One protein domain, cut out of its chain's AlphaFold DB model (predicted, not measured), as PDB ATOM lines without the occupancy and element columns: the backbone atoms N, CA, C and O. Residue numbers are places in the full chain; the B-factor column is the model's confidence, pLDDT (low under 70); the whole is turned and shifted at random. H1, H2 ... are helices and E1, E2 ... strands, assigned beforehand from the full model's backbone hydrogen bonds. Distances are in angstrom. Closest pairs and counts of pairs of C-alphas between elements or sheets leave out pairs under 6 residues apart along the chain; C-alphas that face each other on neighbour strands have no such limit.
ATOM      1  N   LYS A 118     -26.579  53.148 -72.550       94.56
ATOM      2  CA  LYS A 118     -28.000  52.872 -72.780       94.56
ATOM      3  C   LYS A 118     -28.152  51.773 -73.819       94.56
ATOM      4  O   LYS A 118     -27.396  51.743 -74.788       94.56
ATOM      5  N   PHE A 119     -29.162  50.929 -73.641       95.75
ATOM      6  CA  PHE A 119     -29.437  49.802 -74.521       95.75
ATOM      7  C   PHE A 119     -30.848  49.925 -75.084       95.75
ATOM      8  O   PHE A 119     -31.799  50.238 -74.367       95.75
ATOM      9  N   PHE A 120     -30.980  49.656 -76.375       94.31
ATOM     10  CA  PHE A 120     -32.249  49.665 -77.085       94.31
ATOM     11  C   PHE A 120     -32.331  48.466 -78.020       94.31
ATOM     12  O   PHE A 120     -31.323  48.017 -78.557       94.31
ATOM     13  N   LEU A 121     -33.539  47.972 -78.254       92.88
ATOM     14  CA  LEU A 121     -33.822  46.965 -79.265       92.88
ATOM     15  C   LEU A 121     -34.657  47.580 -80.382       92.88
ATOM     16  O   LEU A 121     -35.768  48.064 -80.155       92.88
ATOM     17  N   GLU A 122     -34.115  47.544 -81.592       90.56
ATOM     18  CA  GLU A 122     -34.824  47.894 -82.817       90.56
ATOM     19  C   GLU A 122     -35.473  46.646 -83.416       90.56
ATOM     20  O   GLU A 122     -34.788  45.669 -83.733       90.56
ATOM     21  N   THR A 123     -36.797  46.674 -83.583       83.56
ATOM     22  CA  THR A 123     -37.565  45.495 -84.020       83.56
ATOM     23  C   THR A 123     -38.112  45.594 -85.446       83.56
ATOM     24  O   THR A 123     -38.592  44.599 -85.979       83.56
ATOM     25  N   ASN A 124     -38.086  46.775 -86.072       70.75
ATOM     26  CA  ASN A 124     -38.655  46.986 -87.409       70.75
ATOM     27  C   ASN A 124     -37.588  46.799 -88.500       70.75
ATOM     28  O   ASN A 124     -36.462  47.252 -88.340       70.75
ATOM     29  N   ASN A 125     -37.963  46.202 -89.637       55.69
ATOM     30  CA  ASN A 125     -37.150  46.100 -90.862       55.69
ATOM     31  C   ASN A 125     -35.796  45.376 -90.740       55.69
ATOM     32  O   ASN A 125     -34.965  45.468 -91.645       55.69
ATOM     33  N   VAL A 126     -35.566  44.604 -89.677       57.72
ATOM     34  CA  VAL A 126     -34.361  43.775 -89.573       57.72
ATOM     35  C   VAL A 126     -34.617  42.458 -90.304       57.72
ATOM     36  O   VAL A 126     -35.174  41.518 -89.739       57.72
ATOM     37  N   MET A 127     -34.217  42.368 -91.577       48.69
ATOM     38  CA  MET A 127     -33.999  41.057 -92.196       48.69
ATOM     39  C   MET A 127     -32.824  40.400 -91.471       48.69
ATOM     40  O   MET A 127     -31.662  40.689 -91.759       48.69
ATOM     41  N   ILE A 128     -33.130  39.522 -90.518       55.78
ATOM     42  CA  ILE A 128     -32.137  38.667 -89.873       55.78
ATOM     43  C   ILE A 128     -31.744  37.602 -90.906       55.78
ATOM     44  O   ILE A 128     -32.241  36.478 -90.889       55.78
ATOM     45  N   LYS A 129     -30.861  37.950 -91.854       46.19
ATOM     46  CA  LYS A 129     -30.031  36.925 -92.501       46.19
ATOM     47  C   LYS A 129     -29.286  36.263 -91.352       46.19
ATOM     48  O   LYS A 129     -28.602  36.984 -90.631       46.19
ATOM     49  N   GLY A 130     -29.533  34.966 -91.142       49.56
ATOM     50  CA  GLY A 130     -29.130  34.217 -89.948       49.56
ATOM     51  C   GLY A 130     -27.835  34.752 -89.350       49.56
ATOM     52  O   GLY A 130     -26.843  34.843 -90.068       49.56
ATOM     53  N   SER A 131     -27.885  35.190 -88.088       57.41
ATOM     54  CA  SER A 131     -26.741  35.829 -87.432       57.41
ATOM     55  C   SER A 131     -25.581  34.833 -87.445       57.41
ATOM     56  O   SER A 131     -25.685  33.797 -86.777       57.41
ATOM     57  N   PRO A 132     -24.544  35.045 -88.280       62.16
ATOM     58  CA  PRO A 132     -23.498  34.056 -88.436       62.16
ATOM     59  C   PRO A 132     -22.797  33.881 -87.086       62.16
ATOM     60  O   PRO A 132     -22.643  34.869 -86.360       62.16
ATOM     61  N   PRO A 133     -22.347  32.660 -86.748       67.38
ATOM     62  CA  PRO A 133     -21.580  32.443 -85.536       67.38
ATOM     63  C   PRO A 133     -20.417  33.431 -85.475       67.38
ATOM     64  O   PRO A 133     -19.655  33.588 -86.434       67.38
ATOM     65  N   THR A 134     -20.323  34.129 -84.354       82.50
ATOM     66  CA  THR A 134     -19.249  35.082 -84.071       82.50
ATOM     67  C   THR A 134     -18.182  34.405 -83.219       82.50
ATOM     68  O   THR A 134     -18.373  33.302 -82.697       82.50
ATOM     69  N   ARG A 135     -17.013  35.037 -83.134       87.69
ATOM     70  CA  ARG A 135     -15.878  34.528 -82.364       87.69
ATOM     71  C   ARG A 135     -16.096  34.773 -80.870       87.69
ATOM     72  O   ARG A 135     -16.651  35.805 -80.496       87.69
ATOM     73  N   LEU A 136     -15.654  33.841 -80.023       91.12
ATOM     74  CA  LEU A 136     -15.725  34.000 -78.563       91.12
ATOM     75  C   LEU A 136     -14.954  35.243 -78.120       91.12
ATOM     76  O   LEU A 136     -15.443  36.012 -77.302       91.12
ATOM     77  N   GLU A 137     -13.769  35.440 -78.690       91.94
ATOM     78  CA  GLU A 137     -12.857  36.524 -78.347       91.94
ATOM     79  C   GLU A 137     -13.542  37.885 -78.514       91.94
ATOM     80  O   GLU A 137     -13.500  38.702 -77.602       91.94
ATOM     81  N   SER A 138     -14.283  38.086 -79.607       92.00
ATOM     82  CA  SER A 138     -15.029  39.325 -79.860       92.00
ATOM     83  C   SER A 138     -16.080  39.604 -78.780       92.00
ATOM     84  O   SER A 138     -16.231  40.740 -78.339       92.00
ATOM     85  N   TRP A 139     -16.781  38.574 -78.295       94.38
ATOM     86  CA  TRP A 139     -17.743  38.738 -77.201       94.38
ATOM     87  C   TRP A 139     -17.088  38.951 -75.839       94.38
ATOM     88  O   TRP A 139     -17.639  39.689 -75.029       94.38
ATOM     89  N   VAL A 140     -15.929  38.343 -75.584       95.31
ATOM     90  CA  VAL A 140     -15.144  38.578 -74.358       95.31
ATOM     91  C   VAL A 140     -14.666  40.030 -74.305       95.31
ATOM     92  O   VAL A 140     -14.802  40.693 -73.274       95.31
ATOM     93  N   VAL A 141     -14.153  40.547 -75.425       95.81
ATOM     94  CA  VAL A 141     -13.741  41.952 -75.553       95.81
ATOM     95  C   VAL A 141     -14.954  42.870 -75.374       95.81
ATOM     96  O   VAL A 141     -14.891  43.819 -74.595       95.81
ATOM     97  N   PHE A 142     -16.094  42.545 -75.995       95.69
ATOM     98  CA  PHE A 142     -17.328  43.317 -75.828       95.69
ATOM     99  C   PHE A 142     -17.820  43.340 -74.374       95.69
ATOM    100  O   PHE A 142     -18.132  44.408 -73.851       95.69
ATOM    101  N   ALA A 143     -17.840  42.190 -73.692       96.25
ATOM    102  CA  ALA A 143     -18.195  42.094 -72.275       96.25
ATOM    103  C   ALA A 143     -17.263  42.949 -71.402       96.25
ATOM    104  O   ALA A 143     -17.724  43.709 -70.547       96.25
ATOM    105  N   THR A 144     -15.958  42.890 -71.680       96.69
ATOM    106  CA  THR A 144     -14.940  43.683 -70.983       96.69
ATOM    107  C   THR A 144     -15.168  45.179 -71.179       96.69
ATOM    108  O   THR A 144     -15.130  45.934 -70.205       96.69
ATOM    109  N   ALA A 145     -15.461  45.614 -72.405       96.12
ATOM    110  CA  ALA A 145     -15.767  47.008 -72.701       96.12
ATOM    111  C   ALA A 145     -17.030  47.478 -71.961       96.12
ATOM    112  O   ALA A 145     -17.008  48.491 -71.265       96.12
ATOM    113  N   LEU A 146     -18.106  46.682 -72.003       96.38
ATOM    114  CA  LEU A 146     -19.345  46.981 -71.280       96.38
ATOM    115  C   LEU A 146     -19.152  47.055 -69.761       96.38
ATOM    116  O   LEU A 146     -19.830  47.843 -69.103       96.38
ATOM    117  N   ARG A 147     -18.254  46.243 -69.191       96.69
ATOM    118  CA  ARG A 147     -17.938  46.243 -67.756       96.69
ATOM    119  C   ARG A 147     -17.082  47.438 -67.344       96.69
ATOM    120  O   ARG A 147     -17.306  48.023 -66.287       96.69
ATOM    121  N   THR A 148     -16.077  47.776 -68.143       96.25
ATOM    122  CA  THR A 148     -15.102  48.831 -67.819       96.25
ATOM    123  C   THR A 148     -15.609  50.226 -68.163       96.25
ATOM    124  O   THR A 148     -15.232  51.186 -67.497       96.25
ATOM    125  N   GLY A 149     -16.506  50.346 -69.145       94.12
ATOM    126  CA  GLY A 149     -16.886  51.638 -69.709       94.12
ATOM    127  C   GLY A 149     -15.883  52.170 -70.736       94.12
ATOM    128  O   GLY A 149     -15.975  53.341 -71.099       94.12
ATOM    129  N   ASP A 150     -14.928  51.347 -71.179       95.12
ATOM    130  CA  ASP A 150     -13.942  51.721 -72.190       95.12
ATOM    131  C   ASP A 150     -14.618  51.871 -73.563       95.12
ATOM    132  O   ASP A 150     -15.122  50.911 -74.151       95.12
ATOM    133  N   ILE A 151     -14.670  53.111 -74.057       91.81
ATOM    134  CA  ILE A 151     -15.362  53.464 -75.299       91.81
ATOM    135  C   ILE A 151     -14.568  53.029 -76.535       91.81
ATOM    136  O   ILE A 151     -15.182  52.645 -77.532       91.81
ATOM    137  N   GLU A 152     -13.236  53.063 -76.486       92.38
ATOM    138  CA  GLU A 152     -12.392  52.640 -77.611       92.38
ATOM    139  C   GLU A 152     -12.519  51.129 -77.796       92.38
ATOM    140  O   GLU A 152     -12.919  50.669 -78.871       92.38
ATOM    141  N   LEU A 153     -12.354  50.376 -76.704       94.50
ATOM    142  CA  LEU A 153     -12.526  48.924 -76.697       94.50
ATOM    143  C   LEU A 153     -13.944  48.511 -77.122       94.50
ATOM    144  O   LEU A 153     -14.137  47.532 -77.843       94.50
ATOM    145  N   PHE A 154     -14.958  49.273 -76.704       93.94
ATOM    146  CA  PHE A 154     -16.351  49.045 -77.094       93.94
ATOM    147  C   PHE A 154     -16.560  49.191 -78.606       93.94
ATOM    148  O   PHE A 154     -17.275  48.385 -79.210       93.94
ATOM    149  N   ARG A 155     -15.936  50.197 -79.231       92.38
ATOM    150  CA  ARG A 155     -16.017  50.418 -80.683       92.38
ATOM    151  C   ARG A 155     -15.314  49.302 -81.448       92.38
ATOM    152  O   ARG A 155     -15.901  48.762 -82.385       92.38
ATOM    153  N   GLU A 156     -14.113  48.918 -81.027       92.62
ATOM    154  CA  GLU A 156     -13.371  47.803 -81.630       92.62
ATOM    155  C   GLU A 156     -14.175  46.501 -81.566       92.62
ATOM    156  O   GLU A 156     -14.439  45.870 -82.592       92.62
ATOM    157  N   ALA A 157     -14.689  46.164 -80.380       93.31
ATOM    158  CA  ALA A 157     -15.512  44.979 -80.178       93.31
ATOM    159  C   ALA A 157     -16.786  44.986 -81.037       93.31
ATOM    160  O   ALA A 157     -17.199  43.946 -81.551       93.31
ATOM    161  N   CYS A 158     -17.411  46.153 -81.218       93.50
ATOM    162  CA  CYS A 158     -18.579  46.291 -82.080       93.50
ATOM    163  C   CYS A 158     -18.271  45.907 -83.534       93.50
ATOM    164  O   CYS A 158     -19.029  45.154 -84.147       93.50
ATOM    165  N   ILE A 159     -17.155  46.408 -84.073       91.25
ATOM    166  CA  ILE A 159     -16.709  46.121 -85.444       91.25
ATOM    167  C   ILE A 159     -16.394  44.631 -85.593       91.25
ATOM    168  O   ILE A 159     -16.846  43.999 -86.550       91.25
ATOM    169  N   ASP A 160     -15.689  44.052 -84.621       90.81
ATOM    170  CA  ASP A 160     -15.323  42.633 -84.616       90.81
ATOM    171  C   ASP A 160     -16.543  41.704 -84.580       90.81
ATOM    172  O   ASP A 160     -16.567  40.647 -85.221       90.81
ATOM    173  N   LEU A 161     -17.607  42.128 -83.895       90.94
ATOM    174  CA  LEU A 161     -18.909  41.459 -83.898       90.94
ATOM    175  C   LEU A 161     -19.703  41.676 -85.197       90.94
ATOM    176  O   LEU A 161     -20.870  41.284 -85.278       90.94
ATOM    177  N   LYS A 162     -19.082  42.268 -86.228       88.50
ATOM    178  CA  LYS A 162     -19.712  42.678 -87.494       88.50
ATOM    179  C   LYS A 162     -20.893  43.624 -87.270       88.50
ATOM    180  O   LYS A 162     -21.856  43.623 -88.043       88.50
ATOM    181  N   GLY A 163     -20.835  44.388 -86.184       87.94
ATOM    182  CA  GLY A 163     -21.771  45.451 -85.887       87.94
ATOM    183  C   GLY A 163     -21.544  46.660 -86.786       87.94
ATOM    184  O   GLY A 163     -20.507  46.822 -87.428       87.94
ATOM    185  N   GLU A 164     -22.549  47.520 -86.837       90.31
ATOM    186  CA  GLU A 164     -22.490  48.797 -87.535       90.31
ATOM    187  C   GLU A 164     -22.227  49.907 -86.514       90.31
ATOM    188  O   GLU A 164     -22.921  50.000 -85.497       90.31
ATOM    189  N   ILE A 165     -21.238  50.756 -86.799       89.69
ATOM    190  CA  ILE A 165     -21.003  51.989 -86.050       89.69
ATOM    191  C   ILE A 165     -21.560  53.157 -86.858       89.69
ATOM    192  O   ILE A 165     -21.077  53.453 -87.949       89.69
ATOM    193  N   ALA A 166     -22.560  53.836 -86.302       84.19
ATOM    194  CA  ALA A 166     -23.093  55.081 -86.848       84.19
ATOM    195  C   ALA A 166     -22.982  56.180 -85.784       84.19
ATOM    196  O   ALA A 166     -23.724  56.186 -84.795       84.19
ATOM    197  N   GLY A 167     -22.025  57.093 -85.970       82.62
ATOM    198  CA  GLY A 167     -21.611  58.020 -84.915       82.62
ATOM    199  C   GLY A 167     -20.993  57.256 -83.741       82.62
ATOM    200  O   GLY A 167     -20.066  56.482 -83.936       82.62
ATOM    201  N   GLU A 168     -21.547  57.435 -82.540       82.12
ATOM    202  CA  GLU A 168     -21.087  56.780 -81.300       82.12
ATOM    203  C   GLU A 168     -21.977  55.594 -80.877       82.12
ATOM    204  O   GLU A 168     -21.955  55.157 -79.729       82.12
ATOM    205  N   LYS A 169     -22.814  55.083 -81.786       90.56
ATOM    206  CA  LYS A 169     -23.737  53.974 -81.509       90.56
ATOM    207  C   LYS A 169     -23.165  52.685 -82.067       90.56
ATOM    208  O   LYS A 169     -22.850  52.630 -83.254       90.56
ATOM    209  N   CYS A 170     -23.123  51.646 -81.243       93.81
ATOM    210  CA  CYS A 170     -22.889  50.289 -81.714       93.81
ATOM    211  C   CYS A 170     -24.224  49.611 -82.011       93.81
ATOM    212  O   CYS A 170     -25.128  49.619 -81.171       93.81
ATOM    213  N   MET A 171     -24.342  49.002 -83.186       92.81
ATOM    214  CA  MET A 171     -25.528  48.264 -83.600       92.81
ATOM    215  C   MET A 171     -25.172  46.823 -83.961       92.81
ATOM    216  O   MET A 171     -24.497  46.583 -84.956       92.81
ATOM    217  N   ILE A 172     -25.662  45.858 -83.184       91.56
ATOM    218  CA  ILE A 172     -25.383  44.426 -83.363       91.56
ATOM    219  C   ILE A 172     -26.690  43.703 -83.687       91.56
ATOM    220  O   ILE A 172     -27.696  43.869 -82.998       91.56
ATOM    221  N   ASN A 173     -26.698  42.883 -84.739       89.62
ATOM    222  CA  ASN A 173     -27.868  42.065 -85.059       89.62
ATOM    223  C   ASN A 173     -27.960  40.871 -84.102       89.62
ATOM    224  O   ASN A 173     -27.001  40.126 -83.917       89.62
ATOM    225  N   THR A 174     -29.147  40.659 -83.548       90.06
ATOM    226  CA  THR A 174     -29.471  39.587 -82.602       90.06
ATOM    227  C   THR A 174     -30.674  38.789 -83.114       90.06
ATOM    228  O   THR A 174     -31.406  39.274 -83.984       90.06
ATOM    229  N   PRO A 175     -30.955  37.595 -82.566       87.75
ATOM    230  CA  PRO A 175     -32.174  36.852 -82.892       87.75
ATOM    231  C   PRO A 175     -33.488  37.611 -82.627       87.75
ATOM    232  O   PRO A 175     -34.515  37.261 -83.203       87.75
ATOM    233  N   HIS A 176     -33.474  38.648 -81.782       88.12
ATOM    234  CA  HIS A 176     -34.668  39.417 -81.403       88.12
ATOM    235  C   HIS A 176     -34.847  40.726 -82.191       88.12
ATOM    236  O   HIS A 176     -35.824  41.443 -81.975       88.12
ATOM    237  N   GLY A 177     -33.905  41.063 -83.078       89.56
ATOM    238  CA  GLY A 177     -33.807  42.369 -83.735       89.56
ATOM    239  C   GLY A 177     -32.393  42.932 -83.621       89.56
ATOM    240  O   GLY A 177     -31.437  42.191 -83.405       89.56
ATOM    241  N   ARG A 178     -32.226  44.244 -83.750       90.75
ATOM    242  CA  ARG A 178     -30.909  44.890 -83.666       90.75
ATOM    243  C   ARG A 178     -30.729  45.534 -82.293       90.75
ATOM    244  O   ARG A 178     -31.482  46.435 -81.928       90.75
ATOM    245  N   LEU A 179     -29.749  45.049 -81.533       93.50
ATOM    246  CA  LEU A 179     -29.313  45.678 -80.294       93.50
ATOM    247  C   LEU A 179     -28.571  46.963 -80.649       93.50
ATOM    248  O   LEU A 179     -27.624  46.935 -81.431       93.50
ATOM    249  N   VAL A 180     -28.982  48.068 -80.048       93.88
ATOM    250  CA  VAL A 180     -28.329  49.367 -80.163       93.88
ATOM    251  C   VAL A 180     -27.805  49.757 -78.792       93.88
ATOM    252  O   VAL A 180     -28.575  49.855 -77.837       93.88
ATOM    253  N   VAL A 181     -26.500  49.982 -78.697       95.06
ATOM    254  CA  VAL A 181     -25.827  50.393 -77.465       95.06
ATOM    255  C   VAL A 181     -25.197  51.762 -77.683       95.06
ATOM    256  O   VAL A 181     -24.499  51.982 -78.674       95.06
ATOM    257  N   ILE A 182     -25.486  52.694 -76.777       93.69
ATOM    258  CA  ILE A 182     -25.113  54.107 -76.900       93.69
ATOM    259  C   ILE A 182     -24.459  54.567 -75.591       93.69
ATOM    260  O   ILE A 182     -25.075  54.392 -74.535       93.69
ATOM    261  N   PRO A 183     -23.265  55.183 -75.617       93.44
ATOM    262  CA  PRO A 183     -22.705  55.873 -74.457       93.44
ATOM    263  C   PRO A 183     -23.665  56.959 -73.946       93.44
ATOM    264  O   PRO A 183     -24.227  57.730 -74.729       93.44
ATOM    265  N   LYS A 184     -23.913  57.011 -72.634       92.44
ATOM    266  CA  LYS A 184     -24.945  57.889 -72.051       92.44
ATOM    267  C   LYS A 184     -24.683  59.373 -72.282       92.44
ATOM    268  O   LYS A 184     -25.642  60.114 -72.480       92.44
ATOM    269  N   ASP A 185     -23.423  59.793 -72.271       89.75
ATOM    270  CA  ASP A 185     -22.984  61.166 -72.555       89.75
ATOM    271  C   ASP A 185     -23.252  61.589 -74.011       89.75
ATOM    272  O   ASP A 185     -23.303  62.780 -74.315       89.75
ATOM    273  N   ARG A 186     -23.468  60.620 -74.908       87.12
ATOM    274  CA  ARG A 186     -23.767  60.826 -76.334       87.12
ATOM    275  C   ARG A 186     -25.224  60.562 -76.695       87.12
ATOM    276  O   ARG A 186     -25.609  60.699 -77.853       87.12
ATOM    277  N   PHE A 187     -26.049  60.182 -75.724       86.69
ATOM    278  CA  PHE A 187     -27.445  59.848 -75.962       86.69
ATOM    279  C   PHE A 187     -28.315  61.103 -76.135       86.69
ATOM    280  O   PHE A 187     -28.464  61.902 -75.210       86.69
ATOM    281  N   ASN A 188     -28.978  61.225 -77.289       81.50
ATOM    282  CA  ASN A 188     -29.971  62.264 -77.557       81.50
ATOM    283  C   ASN A 188     -31.373  61.649 -77.709       81.50
ATOM    284  O   ASN A 188     -31.615  60.836 -78.601       81.50
ATOM    285  N   ARG A 189     -32.323  62.064 -76.856       78.12
ATOM    286  CA  ARG A 189     -33.705  61.539 -76.853       78.12
ATOM    287  C   ARG A 189     -34.424  61.715 -78.192       78.12
ATOM    288  O   ARG A 189     -35.136  60.805 -78.601       78.12
ATOM    289  N   ASN A 190     -34.176  62.817 -78.901       74.75
ATOM    290  CA  ASN A 190     -34.865  63.143 -80.156       74.75
ATOM    291  C   ASN A 190     -34.565  62.140 -81.288       74.75
ATOM    292  O   ASN A 190     -35.257  62.115 -82.306       74.75
ATOM    293  N   GLU A 191     -33.518  61.322 -81.147       68.56
ATOM    294  CA  GLU A 191     -33.162  60.292 -82.127       68.56
ATOM    295  C   GLU A 191     -34.024  59.029 -82.012       68.56
ATOM    296  O   GLU A 191     -34.162  58.302 -82.997       68.56
ATOM    297  N   LEU A 192     -34.618  58.772 -80.840       67.75
ATOM    298  CA  LEU A 192     -35.482  57.611 -80.632       67.75
ATOM    299  C   LEU A 192     -36.884  57.828 -81.202       67.75
ATOM    300  O   LEU A 192     -37.469  56.880 -81.706       67.75
ATOM    301  N   ASP A 193     -37.402  59.059 -81.209       62.34
ATOM    302  CA  ASP A 193     -38.789  59.341 -81.621       62.34
ATOM    303  C   ASP A 193     -39.081  58.993 -83.093       62.34
ATOM    304  O   ASP A 193     -40.232  58.829 -83.495       62.34
ATOM    305  N   LYS A 194     -38.035  58.833 -83.913       60.28
ATOM    306  CA  LYS A 194     -38.153  58.491 -85.339       60.28
ATOM    307  C   LYS A 194     -38.253  56.985 -85.613       60.28
ATOM    308  O   LYS A 194     -38.582  56.603 -86.735       60.28
ATOM    309  N   ARG A 195     -37.958  56.117 -84.638       65.50
ATOM    310  CA  ARG A 195     -37.924  54.651 -84.807       65.50
ATOM    311  C   ARG A 195     -38.550  53.961 -83.590       65.50
ATOM    312  O   ARG A 195     -38.385  54.396 -82.461       65.50
ATOM    313  N   LYS A 196     -39.266  52.849 -83.792       76.81
ATOM    314  CA  LYS A 196     -39.839  52.074 -82.674       76.81
ATOM    315  C   LYS A 196     -38.735  51.282 -81.968       76.81
ATOM    316  O   LYS A 196     -38.499  50.123 -82.302       76.81
ATOM    317  N   TYR A 197     -38.061  51.927 -81.023       88.19
ATOM    318  CA  TYR A 197     -37.107  51.293 -80.122       88.19
ATOM    319  C   TYR A 197     -37.790  50.825 -78.837       88.19
ATOM    320  O   TYR A 197     -38.684  51.486 -78.310       88.19
ATOM    321  N   ILE A 198     -37.323  49.697 -78.314       91.00
ATOM    322  CA  ILE A 198     -37.654  49.202 -76.979       91.00
ATOM    323  C   ILE A 198     -36.440  49.482 -76.087       91.00
ATOM    324  O   ILE A 198     -35.359  48.978 -76.374       91.00
ATOM    325  N   GLU A 199     -36.583  50.290 -75.035       93.50
ATOM    326  CA  GLU A 199     -35.488  50.514 -74.077       93.50
ATOM    327  C   GLU A 199     -35.255  49.259 -73.234       93.50
ATOM    328  O   GLU A 199     -36.186  48.670 -72.683       93.50
ATOM    329  N   ILE A 200     -33.992  48.864 -73.120       94.69
ATOM    330  CA  ILE A 200     -33.552  47.708 -72.352       94.69
ATOM    331  C   ILE A 200     -32.634  48.197 -71.238       94.69
ATOM    332  O   ILE A 200     -31.686  48.945 -71.469       94.69
ATOM    333  N   VAL A 201     -32.892  47.740 -70.017       95.62
ATOM    334  CA  VAL A 201     -32.001  47.965 -68.880       95.62
ATOM    335  C   VAL A 201     -31.394  46.620 -68.494       95.62
ATOM    336  O   VAL A 201     -32.135  45.771 -68.005       95.62
TER     337      VAL A 201
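What this domain is: This is residues 118 to 201 of the 215 residues of an uncharacterized protein of Staphylothermus hellenicus (strain DSM 12710 / JCM 10830 / BK20S6-10-b1 / P8) (UniProt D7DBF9). A strongly twisted sheet of five strands has a helical hairpin on one side: H2 covers part of one face, over E3 and the edge strand E2, and H1 packs beside H2, off the sheet. Two long loops, residues 123 to 135 and 184 to 196, run along the outside, the first sweeping from E1 to H1 and the second from E4 to E5. The printed part has 84 residues, with two named helices and five named strands in the order E1 H1 H2 E2 E3 E4 E5; the sheet runs E2 E3 E4 E1 E5, antiparallel throughout, and the class is mixed, helices and strands. The whole is compact, with a radius of gyration of the C-alphas of 12.5 A and spans of 34 by 32 by 21 A.

How they stand to each other: E1, residues 118 to 122, is an inner strand between E4, residues 177 to 183, and the edge strand E5, residues 197 to 200. N 120 and O 180 are 2.8 A apart across E1 and E4, and N 121 and O 198 are 2.8 A apart across E1 and E5, both within hydrogen-bond range. H1, residues 136 to 148, and H2, residues 151 to 160, form a helical hairpin: they touch, with the closest C-alphas, those of Ala 145 and Phe 154, 4.9 A apart, and run opposite ways at a shallow tilt of 20 degrees. In both helices every O i to N i+4 pair is within hydrogen-bond range. H1 is not on the sheet. H2 is on it, at a height over the sheet of 8.9 A, in two layers, a helix on one face of a sheet. It lies over E3, residues 169 to 174, and only just over E2, residues 164 to 166, where 3 of its C-alphas fall. On the local plane it runs slantwise to the strands, at 36 degrees to E3; the closest C-alphas of H2 and E3, those of Cys 158 and Cys 170, are 5.9 A apart. E2, E3 and E4 form a meander, each strand the antiparallel neighbour of the one before, and E2 and E3, like E3 and E4, are a hairpin. N 164 and O 171 are 2.9 A apart across E2 and E3, and N 172 and O 179 are 2.8 A apart across E3 and E4.

Where its parts are: E1 begins at C-alpha 118, (-28.000, 52.872, -72.780), and measures 13.1 A from first to last C-alpha. H1 measures 18.3 A and H2 14.3 A. E2 has 3 residues; E3 measures 15.5 A and E4 19.8 A. E5 ends at C-alpha 200, (-33.552, 47.708, -72.352).

The domain as a whole: The C-alphas of Leu 136 and Asn 190, the two farthest apart, are 34.9 A apart. The printed part has no cut. The links E1 to H1 and E4 to E5 are long, with 13 residues each. Mean pLDDT of the printed part is 85.3; residues 125 to 133 and 191 to 195 are under 70.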